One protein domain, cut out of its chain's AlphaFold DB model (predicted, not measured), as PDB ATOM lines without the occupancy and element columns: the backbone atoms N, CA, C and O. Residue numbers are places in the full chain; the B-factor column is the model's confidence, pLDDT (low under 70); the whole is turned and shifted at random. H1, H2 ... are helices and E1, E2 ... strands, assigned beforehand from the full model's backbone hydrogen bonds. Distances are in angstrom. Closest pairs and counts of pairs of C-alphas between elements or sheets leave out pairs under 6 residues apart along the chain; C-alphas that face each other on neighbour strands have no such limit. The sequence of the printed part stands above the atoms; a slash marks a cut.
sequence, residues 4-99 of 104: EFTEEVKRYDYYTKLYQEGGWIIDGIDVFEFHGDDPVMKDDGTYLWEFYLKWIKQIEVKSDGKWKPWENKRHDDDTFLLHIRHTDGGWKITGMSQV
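AT A GLANCE: This is residues 4 to 99 of the 104 residues of an uncharacterized protein of Rothia aeria F0474 (UniProt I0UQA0). Picture a long, thin body of two small antiparallel sheets set end to end, E1, E4 and E5 at one end and E2, E3, E6 and E7 at the other, joined by three passes of the chain. From the smaller sheet the single helix H1 sticks out as an arm with residues 4 to 14, while the larger sheet is strongly twisted. You have 96 printed residues, in the order H1, E1, E2, E3, E4, E5, E6, E7; the sheets' orders are E1 - E4 - E5 and E2 - E3 - E6 - E7, and the class is mixed, helices and strands. The whole is extended, with a radius of gyration of the C-alphas of 19.5 A and spans of 57 by 32 by 18 A.

HOW THE PARTS SIT: Start with H1, residues 4 to 21, where every O i to N i+4 pair is within hydrogen-bond range. A tight link leads to E1, residues 23 to 26, which pairs antiparallel with E4, residues 58 to 61, at N 25 and O 59, 2.9 A. E4 and E5, residues 67 to 70, form a hairpin; look at N 70 and O 58, 2.7 A. H1 is on this sheet at a height of 12.6 A, but only just, its local plane fitted to 6 C-alphas; this gives two layers, a helix on one face of a sheet. It lies over E1 and runs along the strands, at 25 degrees to E1 on the local plane. The closest C-alphas of H1 and E4 are those of Tyr 19 and Val 61, 6.0 A apart. In the other sheet, E2, residues 32 to 34, forms a hairpin with E3, residues 46 to 53; N 52 and O 33 are 2.8 A apart. E3 pairs antiparallel with E6, residues 79 to 87, at N 47 and O 84, 2.7 A. E6 and E7, residues 90 to 98, form a hairpin, with N 81 and O 97 at 2.8 A. From edge to edge its strands' lines turn by 80 degrees. H1 is not on this sheet.

IN THESE COORDINATES: Find C-alpha 4 at (69.814, 55.448, 161.545); from there H1 runs 26.1 A to C-alpha 21. E1 measures 10.3 A, E2 6.1 A, E3 21.3 A, E4 9.6 A and E5 10.0 A. E6 begins at C-alpha 79, (36.967, 56.560, 175.844), and runs 26.0 A. E7 runs 24.6 A to C-alpha 98 at (37.921, 52.012, 179.894).

THE WHOLE: The two C-alphas farthest apart are those of Asp 64 and Asp 88, 59.6 A. The printed part has no cut, and the link from E2 to E3 is long. Look for pLDDT under 70 at residues 18 to 20, 22, 27 to 31, 56, and 74 to 75; the mean of the printed part is 81.3.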
ATOM      1  N   GLU A   4      70.999  54.715 162.016       70.12
ATOM      2  CA  GLU A   4      69.814  55.448 161.545       70.12
ATOM      3  C   GLU A   4      69.518  55.204 160.063       70.12
ATOM      4  O   GLU A   4      68.377  54.908 159.722       70.12
ATOM      5  N   PHE A   5      70.538  55.229 159.197       72.25
ATOM      6  CA  PHE A   5      70.347  55.015 157.759       72.25
ATOM      7  C   PHE A   5      69.824  53.602 157.453       72.25
ATOM      8  O   PHE A   5      68.976  53.406 156.586       72.25
ATOM      9  N   THR A   6      70.290  52.597 158.198       80.25
ATOM     10  CA  THR A   6      69.827  51.210 158.043       80.25
ATOM     11  C   THR A   6      68.375  51.036 158.503       80.25
ATOM     12  O   THR A   6      67.609  50.317 157.865       80.25
ATOM     13  N   GLU A   7      67.981  51.682 159.602       77.12
ATOM     14  CA  GLU A   7      66.603  51.637 160.109       77.12
ATOM     15  C   GLU A   7      65.625  52.415 159.223       77.12
ATOM     16  O   GLU A   7      64.476  52.008 159.057       77.12
ATOM     17  N   GLU A   8      66.072  53.509 158.615       72.94
ATOM     18  CA  GLU A   8      65.289  54.286 157.657       72.94
ATOM     19  C   GLU A   8      64.972  53.474 156.388       72.94
ATOM     20  O   GLU A   8      63.804  53.358 156.010       72.94
ATOM     21  N   VAL A   9      65.972  52.811 155.793       82.38
ATOM     22  CA  VAL A   9      65.784  51.952 154.606       82.38
ATOM     23  C   VAL A   9      64.806  50.805 154.882       82.38
ATOM     24  O   VAL A   9      63.884  50.582 154.100       82.38
ATOM     25  N   LYS A  10      64.937  50.115 156.025       82.88
ATOM     26  CA  LYS A  10      63.996  49.045 156.413       82.88
ATOM     27  C   LYS A  10      62.559  49.551 156.540       82.88
ATOM     28  O   LYS A  10      61.621  48.831 156.200       82.88
ATOM     29  N   ARG A  11      62.378  50.777 157.037       79.44
ATOM     30  CA  ARG A  11      61.058  51.403 157.182       79.44
ATOM     31  C   ARG A  11      60.436  51.696 155.821       79.44
ATOM     32  O   ARG A  11      59.267  51.383 155.614       79.44
ATOM     33  N   TYR A  12      61.222  52.220 154.881       77.69
ATOM     34  CA  TYR A  12      60.768  52.457 153.511       77.69
ATOM     35  C   TYR A  12      60.437  51.166 152.759       77.69
ATOM     36  O   TYR A  12      59.418  51.122 152.070       77.69
ATOM     37  N   ASP A  13      61.220  50.098 152.935       83.38
ATOM     38  CA  ASP A  13      60.902  48.778 152.373       83.38
ATOM     39  C   ASP A  13      59.585  48.231 152.936       83.38
ATOM     40  O   ASP A  13      58.743  47.720 152.194       83.38
ATOM     41  N   TYR A  14      59.380  48.365 154.249       79.06
ATOM     42  CA  TYR A  14      58.141  47.969 154.910       79.06
ATOM     43  C   TYR A  14      56.930  48.750 154.376       79.06
ATOM     44  O   TYR A  14      55.938  48.138 153.980       79.06
ATOM     45  N   TYR A  15      57.023  50.081 154.273       72.50
ATOM     46  CA  TYR A  15      55.955  50.899 153.688       72.50
ATOM     47  C   TYR A  15      55.681  50.527 152.231       72.50
ATOM     48  O   TYR A  15      54.526  50.421 151.831       72.50
ATOM     49  N   THR A  16      56.729  50.263 151.448       73.81
ATOM     50  CA  THR A  16      56.611  49.870 150.037       73.81
ATOM     51  C   THR A  16      55.843  48.558 149.871       73.81
ATOM     52  O   THR A  16      54.988  48.458 148.991       73.81
ATOM     53  N   LYS A  17      56.080  47.571 150.743       76.50
ATOM     54  CA  LYS A  17      55.331  46.303 150.741       76.50
ATOM     55  C   LYS A  17      53.848  46.491 151.054       76.50
ATOM     56  O   LYS A  17      53.017  45.871 150.396       76.50
ATOM     57  N   LEU A  18      53.500  47.405 151.964       69.12
ATOM     58  CA  LEU A  18      52.097  47.734 152.253       69.12
ATOM     59  C   LEU A  18      51.354  48.278 151.020       69.12
ATOM     60  O   LEU A  18      50.167  48.004 150.863       69.12
ATOM     61  N   TYR A  19      52.037  48.986 150.111       66.19
ATOM     62  CA  TYR A  19      51.439  49.415 148.838       66.19
ATOM     63  C   TYR A  19      51.190  48.269 147.850       66.19
ATOM     64  O   TYR A  19      50.288  48.377 147.026       66.19
ATOM     65  N   GLN A  20      51.966  47.184 147.920       68.62
ATOM     66  CA  GLN A  20      51.834  46.038 147.012       68.62
ATOM     67  C   GLN A  20      50.781  45.035 147.492       68.62
ATOM     68  O   GLN A  20      50.004  44.514 146.696       68.62
ATOM     69  N   GLU A  21      50.756  44.764 148.793       75.81
ATOM     70  CA  GLU A  21      49.901  43.729 149.388       75.81
ATOM     71  C   GLU A  21      48.547  44.290 149.851       75.81
ATOM     72  O   GLU A  21      47.574  43.550 150.002       75.81
ATOM     73  N   GLY A  22      48.461  45.615 150.001       69.06
ATOM     74  CA  GLY A  22      47.378  46.287 150.702       69.06
ATOM     75  C   GLY A  22      47.563  46.205 152.222       69.06
ATOM     76  O   GLY A  22      48.099  45.239 152.759       69.06
ATOM     77  N   GLY A  23      47.132  47.238 152.940       75.56
ATOM     78  CA  GLY A  23      47.319  47.325 154.385       75.56
ATOM     79  C   GLY A  23      46.868  48.653 154.976       75.56
ATOM     80  O   GLY A  23      46.246  49.480 154.308       75.56
ATOM     81  N   TRP A  24      47.182  48.858 156.250       71.25
ATOM     82  CA  TRP A  24      46.874  50.086 156.974       71.25
ATOM     83  C   TRP A  24      48.137  50.655 157.626       71.25
ATOM     84  O   TRP A  24      48.957  49.920 158.171       71.25
ATOM     85  N   ILE A  25      48.297  51.977 157.553       74.62
ATOM     86  CA  ILE A  25      49.352  52.737 158.238       74.62
ATOM     87  C   ILE A  25      48.668  53.664 159.242       74.62
ATOM     88  O   ILE A  25      47.762  54.399 158.854       74.62
ATOM     89  N   ILE A  26      49.101  53.652 160.505       70.50
ATOM     90  CA  ILE A  26      48.691  54.644 161.512       70.50
ATOM     91  C   ILE A  26      49.819  55.668 161.663       70.50
ATOM     92  O   ILE A  26      50.948  55.307 161.993       70.50
ATOM     93  N   ASP A  27      49.511  56.939 161.416       67.62
ATOM     94  CA  ASP A  27      50.432  58.072 161.564       67.62
ATOM     95  C   ASP A  27      50.436  58.561 163.023       67.62
ATOM     96  O   ASP A  27      49.924  59.628 163.343       67.62
ATOM     97  N   GLY A  28      50.944  57.720 163.929       58.47
ATOM     98  CA  GLY A  28      51.057  58.017 165.360       58.47
ATOM     99  C   GLY A  28      49.830  57.646 166.212       58.47
ATOM    100  O   GLY A  28      48.675  57.804 165.809       58.47
ATOM    101  N   ILE A  29      50.114  57.153 167.421       61.81
ATOM    102  CA  ILE A  29      49.158  56.863 168.501       61.81
ATOM    103  C   ILE A  29      49.439  57.870 169.612       61.81
ATOM    104  O   ILE A  29      50.115  57.527 170.574       61.81
ATOM    105  N   ASP A  30      49.045  59.130 169.462       60.59
ATOM    106  CA  ASP A  30      49.125  60.020 170.621       60.59
ATOM    107  C   ASP A  30      48.293  61.280 170.442       60.59
ATOM    108  O   ASP A  30      48.778  62.303 169.965       60.59
ATOM    109  N   VAL A  31      47.032  61.218 170.864       67.75
ATOM    110  CA  VAL A  31      46.413  62.382 171.496       67.75
ATOM    111  C   VAL A  31      45.539  61.876 172.640       67.75
ATOM    112  O   VAL A  31      44.464  61.327 172.402       67.75
ATOM    113  N   PHE A  32      46.013  62.057 173.876       79.25
ATOM    114  CA  PHE A  32      45.150  62.098 175.056       79.25
ATOM    115  C   PHE A  32      44.301  63.365 174.950       79.25
ATOM    116  O   PHE A  32      44.762  64.459 175.278       79.25
ATOM    117  N   GLU A  33      43.081  63.240 174.439       84.62
ATOM    118  CA  GLU A  33      42.158  64.370 174.365       84.62
ATOM    119  C   GLU A  33      41.211  64.325 175.555       84.62
ATOM    120  O   GLU A  33      40.273  63.529 175.584       84.62
ATOM    121  N   PHE A  34      41.479  65.163 176.552       86.25
ATOM    122  CA  PHE A  34      40.632  65.274 177.731       86.25
ATOM    123  C   PHE A  34      39.280  65.899 177.383       86.25
ATOM    124  O   PHE A  34      39.200  66.883 176.648       86.25
ATOM    125  N   HIS A  35      38.220  65.308 177.924       82.44
ATOM    126  CA  HIS A  35      36.849  65.748 177.737       82.44
ATOM    127  C   HIS A  35      36.346  66.467 178.991       82.44
ATOM    128  O   HIS A  35      36.489  65.968 180.109       82.44
ATOM    129  N   GLY A  36      35.728  67.632 178.788       79.56
ATOM    130  CA  GLY A  36      35.339  68.536 179.868       79.56
ATOM    131  C   GLY A  36      36.519  69.331 180.434       79.56
ATOM    132  O   GLY A  36      37.681  68.954 180.275       79.56
ATOM    133  N   ASP A  37      36.197  70.446 181.090       77.94
ATOM    134  CA  ASP A  37      37.204  71.384 181.597       77.94
ATOM    135  C   ASP A  37      37.909  70.865 182.865       77.94
ATOM    136  O   ASP A  37      39.087  71.152 183.061       77.94
ATOM    137  N   ASP A  38      37.224  70.056 183.688       86.38
ATOM    138  CA  ASP A  38      37.712  69.614 185.000       86.38
ATOM    139  C   ASP A  38      37.410  68.130 185.303       86.38
ATOM    140  O   ASP A  38      36.367  67.600 184.903       86.38
ATOM    141  N   PRO A  39      38.273  67.446 186.080       89.31
ATOM    142  CA  PRO A  39      38.023  66.088 186.544       89.31
ATOM    143  C   PRO A  39      36.953  66.031 187.652       89.31
ATOM    144  O   PRO A  39      36.872  66.886 188.533       89.31
ATOM    145  N   VAL A  40      36.160  64.958 187.666       92.56
ATOM    146  CA  VAL A  40      35.053  64.757 188.613       92.56
ATOM    147  C   VAL A  40      35.551  64.120 189.909       92.56
ATOM    148  O   VAL A  40      36.027  62.983 189.903       92.56
ATOM    149  N   MET A  41      35.382  64.817 191.033       93.50
ATOM    150  CA  MET A  41      35.719  64.307 192.365       93.50
ATOM    151  C   MET A  41      34.752  63.200 192.824       93.50
ATOM    152  O   MET A  41      33.545  63.270 192.588       93.50
ATOM    153  N   LYS A  42      35.289  62.184 193.501       93.56
ATOM    154  CA  LYS A  42      34.566  61.088 194.158       93.56
ATOM    155  C   LYS A  42      34.714  61.167 195.677       93.56
ATOM    156  O   LYS A  42      35.655  61.771 196.194       93.56
ATOM    157  N   ASP A  43      33.801  60.507 196.386       92.75
ATOM    158  CA  ASP A  43      33.724  60.523 197.855       92.75
ATOM    159  C   ASP A  43      34.975  59.942 198.542       92.75
ATOM    160  O   ASP A  43      35.291  60.294 199.676       92.75
ATOM    161  N   ASP A  44      35.720  59.073 197.855       91.06
ATOM    162  CA  ASP A  44      36.957  58.446 198.345       91.06
ATOM    163  C   ASP A  44      38.216  59.329 198.177       91.06
ATOM    164  O   ASP A  44      39.335  58.912 198.519       91.06
ATOM    165  N   GLY A  45      38.038  60.547 197.651       90.56
ATOM    166  CA  GLY A  45      39.098  61.510 197.356       90.56
ATOM    167  C   GLY A  45      39.805  61.286 196.015       90.56
ATOM    168  O   GLY A  45      40.820  61.936 195.756       90.56
ATOM    169  N   THR A  46      39.308  60.375 195.174       94.81
ATOM    170  CA  THR A  46      39.787  60.172 193.802       94.81
ATOM    171  C   THR A  46      39.074  61.129 192.843       94.81
ATOM    172  O   THR A  46      37.888  61.408 192.982       94.81
ATOM    173  N   TYR A  47      39.789  61.624 191.843       95.38
ATOM    174  CA  TYR A  47      39.274  62.428 190.741       95.38
ATOM    175  C   TYR A  47      39.307  61.590 189.464       95.38
ATOM    176  O   TYR A  47      40.308  60.927 189.189       95.38
ATOM    177  N   LEU A  48      38.224  61.610 188.692       94.88
ATOM    178  CA  LEU A  48      38.131  60.920 187.407       94.88
ATOM    179  C   LEU A  48      38.084  61.938 186.270       94.88
ATOM    180  O   LEU A  48      37.175  62.766 186.239       94.88
ATOM    181  N   TRP A  49      39.022  61.856 185.327       94.38
ATOM    182  CA  TRP A  49      39.017  62.684 184.120       94.38
ATOM    183  C   TRP A  49      38.737  61.826 182.893       94.38
ATOM    184  O   TRP A  49      39.487  60.890 182.617       94.38
ATOM    185  N   GLU A  50      37.660  62.121 182.172       92.38
ATOM    186  CA  GLU A  50      37.379  61.458 180.903       92.38
ATOM    187  C   GLU A  50      38.344  61.952 179.821       92.38
ATOM    188  O   GLU A  50      38.604  63.150 179.713       92.38
ATOM    189  N   PHE A  51      38.882  61.036 179.022       88.81
ATOM    190  CA  PHE A  51      39.688  61.370 177.856       88.81
ATOM    191  C   PHE A  51      39.518  60.335 176.744       88.81
ATOM    192  O   PHE A  51      39.115  59.195 176.991       88.81
ATOM    193  N   TYR A  52      39.866  60.736 175.526       85.69
ATOM    194  CA  TYR A  52      39.871  59.883 174.346       85.69
ATOM    195  C   TYR A  52      41.301  59.525 173.947       85.69
ATOM    196  O   TYR A  52      42.167  60.402 173.934       85.69
ATOM    197  N   LEU A  53      41.547  58.267 173.575       80.69
ATOM    198  CA  LEU A  53      42.760  57.879 172.854       80.69
ATOM    199  C   LEU A  53      42.530  58.072 171.358       80.69
ATOM    200  O   LEU A  53      41.929  57.231 170.697       80.69
ATOM    201  N   LYS A  54      43.017  59.180 170.792       75.25
ATOM    202  CA  LYS A  54      42.910  59.392 169.345       75.25
ATOM    203  C   LYS A  54      44.152  58.893 168.616       75.25
ATOM    204  O   LYS A  54      45.284  59.158 169.017       75.25
ATOM    205  N   TRP A  55      43.933  58.223 167.488       74.25
ATOM    206  CA  TRP A  55      44.944  58.076 166.450       74.25
ATOM    207  C   TRP A  55      44.806  59.248 165.475       74.25
ATOM    208  O   TRP A  55      43.698  59.638 165.102       74.25
ATOM    209  N   ILE A  56      45.935  59.843 165.085       67.62
ATOM    210  CA  ILE A  56      45.943  61.101 164.319       67.62
ATOM    211  C   ILE A  56      45.409  60.859 162.904       67.62
ATOM    212  O   ILE A  56      44.598  61.631 162.390       67.62
ATOM    213  N   LYS A  57      45.839  59.762 162.269       72.00
ATOM    214  CA  LYS A  57      45.423  59.396 160.914       72.00
ATOM    215  C   LYS A  57      45.656  57.916 160.648       72.00
ATOM    216  O   LYS A  57      46.697  57.374 161.008       72.00
ATOM    217  N   GLN A  58      44.719  57.287 159.951       75.94
ATOM    218  CA  GLN A  58      44.866  55.945 159.400       75.94
ATOM    219  C   GLN A  58      44.821  56.067 157.882       75.94
ATOM    220  O   GLN A  58      43.898  56.657 157.327       75.94
ATOM    221  N   ILE A  59      45.807  55.517 157.187       78.31
ATOM    222  CA  ILE A  59      45.815  55.434 155.730       78.31
ATOM    223  C   ILE A  59      45.595  53.976 155.366       78.31
ATOM    224  O   ILE A  59      46.443  53.128 155.631       78.31
ATOM    225  N   GLU A  60      44.447  53.690 154.765       79.06
ATOM    226  CA  GLU A  60      44.193  52.404 154.130       79.06
ATOM    227  C   GLU A  60      44.786  52.445 152.725       79.06
ATOM    228  O   GLU A  60      44.490  53.359 151.952       79.06
ATOM    229  N   VAL A  61      45.615  51.462 152.398       80.81
ATOM    230  CA  VAL A  61      46.213  51.281 151.080       80.81
ATOM    231  C   VAL A  61      45.677  49.982 150.497       80.81
ATOM    232  O   VAL A  61      45.763  48.928 151.120       80.81
ATOM    233  N   LYS A  62      45.090  50.049 149.306       79.00
ATOM    234  CA  LYS A  62      44.574  48.890 148.577       79.00
ATOM    235  C   LYS A  62      45.674  48.292 147.707       79.00
ATOM    236  O   LYS A  62      46.586  48.997 147.287       79.00
ATOM    237  N   SER A  63      45.539  47.013 147.370       76.81
ATOM    238  CA  SER A  63      46.477  46.296 146.492       76.81
ATOM    239  C   SER A  63      46.570  46.870 145.069       76.81
ATOM    240  O   SER A  63      47.528  46.596 144.355       76.81
ATOM    241  N   ASP A  64      45.603  47.696 144.647       82.12
ATOM    242  CA  ASP A  64      45.642  48.445 143.383       82.12
ATOM    243  C   ASP A  64      46.364  49.804 143.497       82.12
ATOM    244  O   ASP A  64      46.309  50.619 142.574       82.12
ATOM    245  N   GLY A  65      47.016  50.071 144.633       75.12
ATOM    246  CA  GLY A  65      47.739  51.308 144.922       75.12
ATOM    247  C   GLY A  65      46.846  52.500 145.281       75.12
ATOM    248  O   GLY A  65      47.362  53.575 145.597       75.12
ATOM    249  N   LYS A  66      45.511  52.355 145.267       82.50
ATOM    250  CA  LYS A  66      44.611  53.406 145.763       82.50
ATOM    251  C   LYS A  66      44.700  53.486 147.276       82.50
ATOM    252  O   LYS A  66      44.741  52.468 147.959       82.50
ATOM    253  N   TRP A  67      44.636  54.695 147.812       82.56
ATOM    254  CA  TRP A  67      44.668  54.915 149.250       82.56
ATOM    255  C   TRP A  67      43.549  55.850 149.695       82.56
ATOM    256  O   TRP A  67      43.055  56.668 148.915       82.56
ATOM    257  N   LYS A  68      43.137  55.715 150.956       80.94
ATOM    258  CA  LYS A  68      42.151  56.597 151.579       80.94
ATOM    259  C   LYS A  68      42.575  56.945 153.007       80.94
ATOM    260  O   LYS A  68      42.844  56.035 153.790       80.94
ATOM    261  N   PRO A  69      42.623  58.241 153.360       78.12
ATOM    262  CA  PRO A  69      42.819  58.648 154.734       78.12
ATOM    263  C   PRO A  69      41.502  58.525 155.505       78.12
ATOM    264  O   PRO A  69      40.423  58.863 155.010       78.12
ATOM    265  N   TRP A  70      41.626  58.080 156.740       76.31
ATOM    266  CA  TRP A  70      40.605  58.108 157.764       76.31
ATOM    267  C   TRP A  70      41.121  58.972 158.914       76.31
ATOM    268  O   TRP A  70      42.330  59.120 159.102       76.31
ATOM    269  N   GLU A  71      40.191  59.559 159.655       73.94
ATOM    270  CA  GLU A  71      40.441  60.342 160.867       73.94
ATOM    271  C   GLU A  71      39.705  59.656 162.015       73.94
ATOM    272  O   GLU A  71      38.591  59.156 161.797       73.94
ATOM    273  N   ASN A  72      40.285  59.656 163.221       72.06
ATOM    274  CA  ASN A  72      39.595  59.105 164.378       72.06
ATOM    275  C   ASN A  72      38.479  60.047 164.841       72.06
ATOM    276  O   ASN A  72      38.693  60.966 165.631       72.06
ATOM    277  N   LYS A  73      37.277  59.834 164.306       71.62
ATOM    278  CA  LYS A  73      36.058  60.566 164.689       71.62
ATOM    279  C   LYS A  73      35.189  59.791 165.669       71.62
ATOM    280  O   LYS A  73      34.121  60.273 166.036       71.62
ATOM    281  N   ARG A  74      35.595  58.571 166.011       65.25
ATOM    282  CA  ARG A  74      34.853  57.667 166.878       65.25
ATOM    283  C   ARG A  74      35.429  57.722 168.286       65.25
ATOM    284  O   ARG A  74      36.613  57.980 168.476       65.25
ATOM    285  N   HIS A  75      34.547  57.577 169.264       69.44
ATOM    286  CA  HIS A  75      34.868  57.672 170.689       69.44
ATOM    287  C   HIS A  75      34.224  56.520 171.475       69.44
ATOM    288  O   HIS A  75      34.271  56.505 172.699       69.44
ATOM    289  N   ASP A  76      33.583  55.571 170.792       70.19
ATOM    290  CA  ASP A  76      32.817  54.483 171.395       70.19
ATOM    291  C   ASP A  76      33.704  53.450 172.099       70.19
ATOM    292  O   ASP A  76      33.348  52.990 173.181       70.19
ATOM    293  N   ASP A  77      34.868  53.127 171.543       75.06
ATOM    294  CA  ASP A  77      35.855  52.212 172.131       75.06
ATOM    295  C   ASP A  77      37.116  52.917 172.657       75.06
ATOM    296  O   ASP A  77      37.841  52.352 173.478       75.06
ATOM    297  N   ASP A  78      37.307  54.180 172.278       81.44
ATOM    298  CA  ASP A  78      38.481  54.984 172.615       81.44
ATOM    299  C   ASP A  78      38.300  55.892 173.851       81.44
ATOM    300  O   ASP A  78      39.155  56.737 174.111       81.44
ATOM    301  N   THR A  79      37.215  55.752 174.627       87.31
ATOM    302  CA  THR A  79      36.967  56.560 175.844       87.31
ATOM    303  C   THR A  79      37.485  55.886 177.119       87.31
ATOM    304  O   THR A  79      37.134  54.748 177.444       87.31
ATOM    305  N   PHE A  80      38.236  56.641 177.923       89.25
ATOM    306  CA  PHE A  80      38.821  56.194 179.185       89.25
ATOM    307  C   PHE A  80      38.601  57.211 180.307       89.25
ATOM    308  O   PHE A  80      38.376  58.395 180.074       89.25
ATOM    309  N   LEU A  81      38.705  56.738 181.548       93.00
ATOM    310  CA  LEU A  81      38.786  57.561 182.749       93.00
ATOM    311  C   LEU A  81      40.197  57.461 183.322       93.00
ATOM    312  O   LEU A  81      40.648  56.366 183.668       93.00
ATOM    313  N   LEU A  82      40.869  58.600 183.463       94.19
ATOM    314  CA  LEU A  82      42.115  58.740 184.207       94.19
ATOM    315  C   LEU A  82      41.795  58.913 185.692       94.19
ATOM    316  O   LEU A  82      41.023  59.797 186.061       94.19
ATOM    317  N   HIS A  83      42.375  58.070 186.546       95.38
ATOM    318  CA  HIS A  83      42.180  58.139 187.993       95.38
ATOM    319  C   HIS A  83      43.331  58.938 188.594       95.38
ATOM    320  O   HIS A  83      44.499  58.576 188.431       95.38
ATOM    321  N   ILE A  84      43.007  60.035 189.275       95.38
ATOM    322  CA  ILE A  84      43.985  60.976 189.817       95.38
ATOM    323  C   ILE A  84      43.673  61.231 191.287       95.38
ATOM    324  O   ILE A  84      42.517  61.355 191.680       95.38
ATOM    325  N   ARG A  85      44.698  61.342 192.126       95.25
ATOM    326  CA  ARG A  85      44.539  61.683 193.540       95.25
ATOM    327  C   ARG A  85      45.555  62.729 193.958       95.25
ATOM    328  O   ARG A  85      46.736  62.608 193.632       95.25
ATOM    329  N   HIS A  86      45.108  63.725 194.716       92.12
ATOM    330  CA  HIS A  86      46.024  64.630 195.396       92.12
ATOM    331  C   HIS A  86      46.532  63.976 196.684       92.12
ATOM    332  O   HIS A  86      45.756  63.489 197.507       92.12
ATOM    333  N   THR A  87      47.849  63.942 196.846       87.44
ATOM    334  CA  THR A  87      48.540  63.427 198.037       87.44
ATOM    335  C   THR A  87      49.477  64.504 198.581       87.44
ATOM    336  O   THR A  87      49.683  65.518 197.920       87.44
ATOM    337  N   ASP A  88      50.103  64.280 199.736       87.50
ATOM    338  CA  ASP A  88      51.042  65.249 200.336       87.50
ATOM    339  C   ASP A  88      52.216  65.629 199.407       87.50
ATOM    340  O   ASP A  88      52.820  66.685 199.562       87.50
ATOM    341  N   GLY A  89      52.528  64.783 198.415       90.19
ATOM    342  CA  GLY A  89      53.557  65.024 197.396       90.19
ATOM    343  C   GLY A  89      53.031  65.540 196.051       90.19
ATOM    344  O   GLY A  89      53.775  65.509 195.075       90.19
ATOM    345  N   GLY A  90      51.762  65.953 195.977       92.69
ATOM    346  CA  GLY A  90      51.107  66.444 194.765       92.69
ATOM    347  C   GLY A  90      50.165  65.435 194.104       92.69
ATOM    348  O   GLY A  90      49.795  64.405 194.682       92.69
ATOM    349  N   TRP A  91      49.758  65.768 192.878       93.56
ATOM    350  CA  TRP A  91      48.862  64.963 192.050       93.56
ATOM    351  C   TRP A  91      49.548  63.696 191.547       93.56
ATOM    352  O   TRP A  91      50.659  63.740 191.019       93.56
ATOM    353  N   LYS A  92      48.870  62.559 191.694       94.12
ATOM    354  CA  LYS A  92      49.344  61.258 191.225       94.12
ATOM    355  C   LYS A  92      48.295  60.593 190.358       94.12
ATOM    356  O   LYS A  92      47.127  60.553 190.736       94.12
ATOM    357  N   ILE A  93      48.743  60.019 189.247       93.81
ATOM    358  CA  ILE A  93      47.954  59.067 188.469       93.81
ATOM    359  C   ILE A  93      47.955  57.748 189.239       93.81
ATOM    360  O   ILE A  93      49.017  57.204 189.545       93.81
ATOM    361  N   THR A  94      46.771  57.258 189.583       93.94
ATOM    362  CA  THR A  94      46.590  56.018 190.350       93.94
ATOM    363  C   THR A  94      46.083  54.867 189.492       93.94
ATOM    364  O   THR A  94      46.189  53.715 189.907       93.94
ATOM    365  N   GLY A  95      45.568  55.153 188.296       93.31
ATOM    366  CA  GLY A  95      45.077  54.138 187.376       93.31
ATOM    367  C   GLY A  95      44.341  54.718 186.174       93.31
ATOM    368  O   GLY A  95      44.238  55.932 186.000       93.31
ATOM    369  N   MET A  96      43.826  53.811 185.351       92.38
ATOM    370  CA  MET A  96      42.988  54.104 184.196       92.38
ATOM    371  C   MET A  96      41.954  52.989 184.042       92.38
ATOM    372  O   MET A  96      42.258  51.822 184.291       92.38
ATOM    373  N   SER A  97      40.750  53.336 183.598       91.69
ATOM    374  CA  SER A  97      39.706  52.367 183.254       91.69
ATOM    375  C   SER A  97      39.026  52.753 181.948       91.69
ATOM    376  O   SER A  97      38.716  53.926 181.754       91.69
ATOM    377  N   GLN A  98      38.754  51.781 181.076       88.75
ATOM    378  CA  GLN A  98      37.921  52.012 179.894       88.75
ATOM    379  C   GLN A  98      36.485  52.314 180.328       88.75
ATOM    380  O   GLN A  98      35.975  51.698 181.270       88.75
ATOM    381  N   VAL A  99      35.828  53.253 179.653       86.62
ATOM    382  CA  VAL A  99      34.395  53.481 179.849       86.62
ATOM    383  C   VAL A  99      33.649  52.377 179.104       86.62
ATOM    384  O   VAL A  99      33.492  52.424 177.891       86.62
TER     385      VAL A  99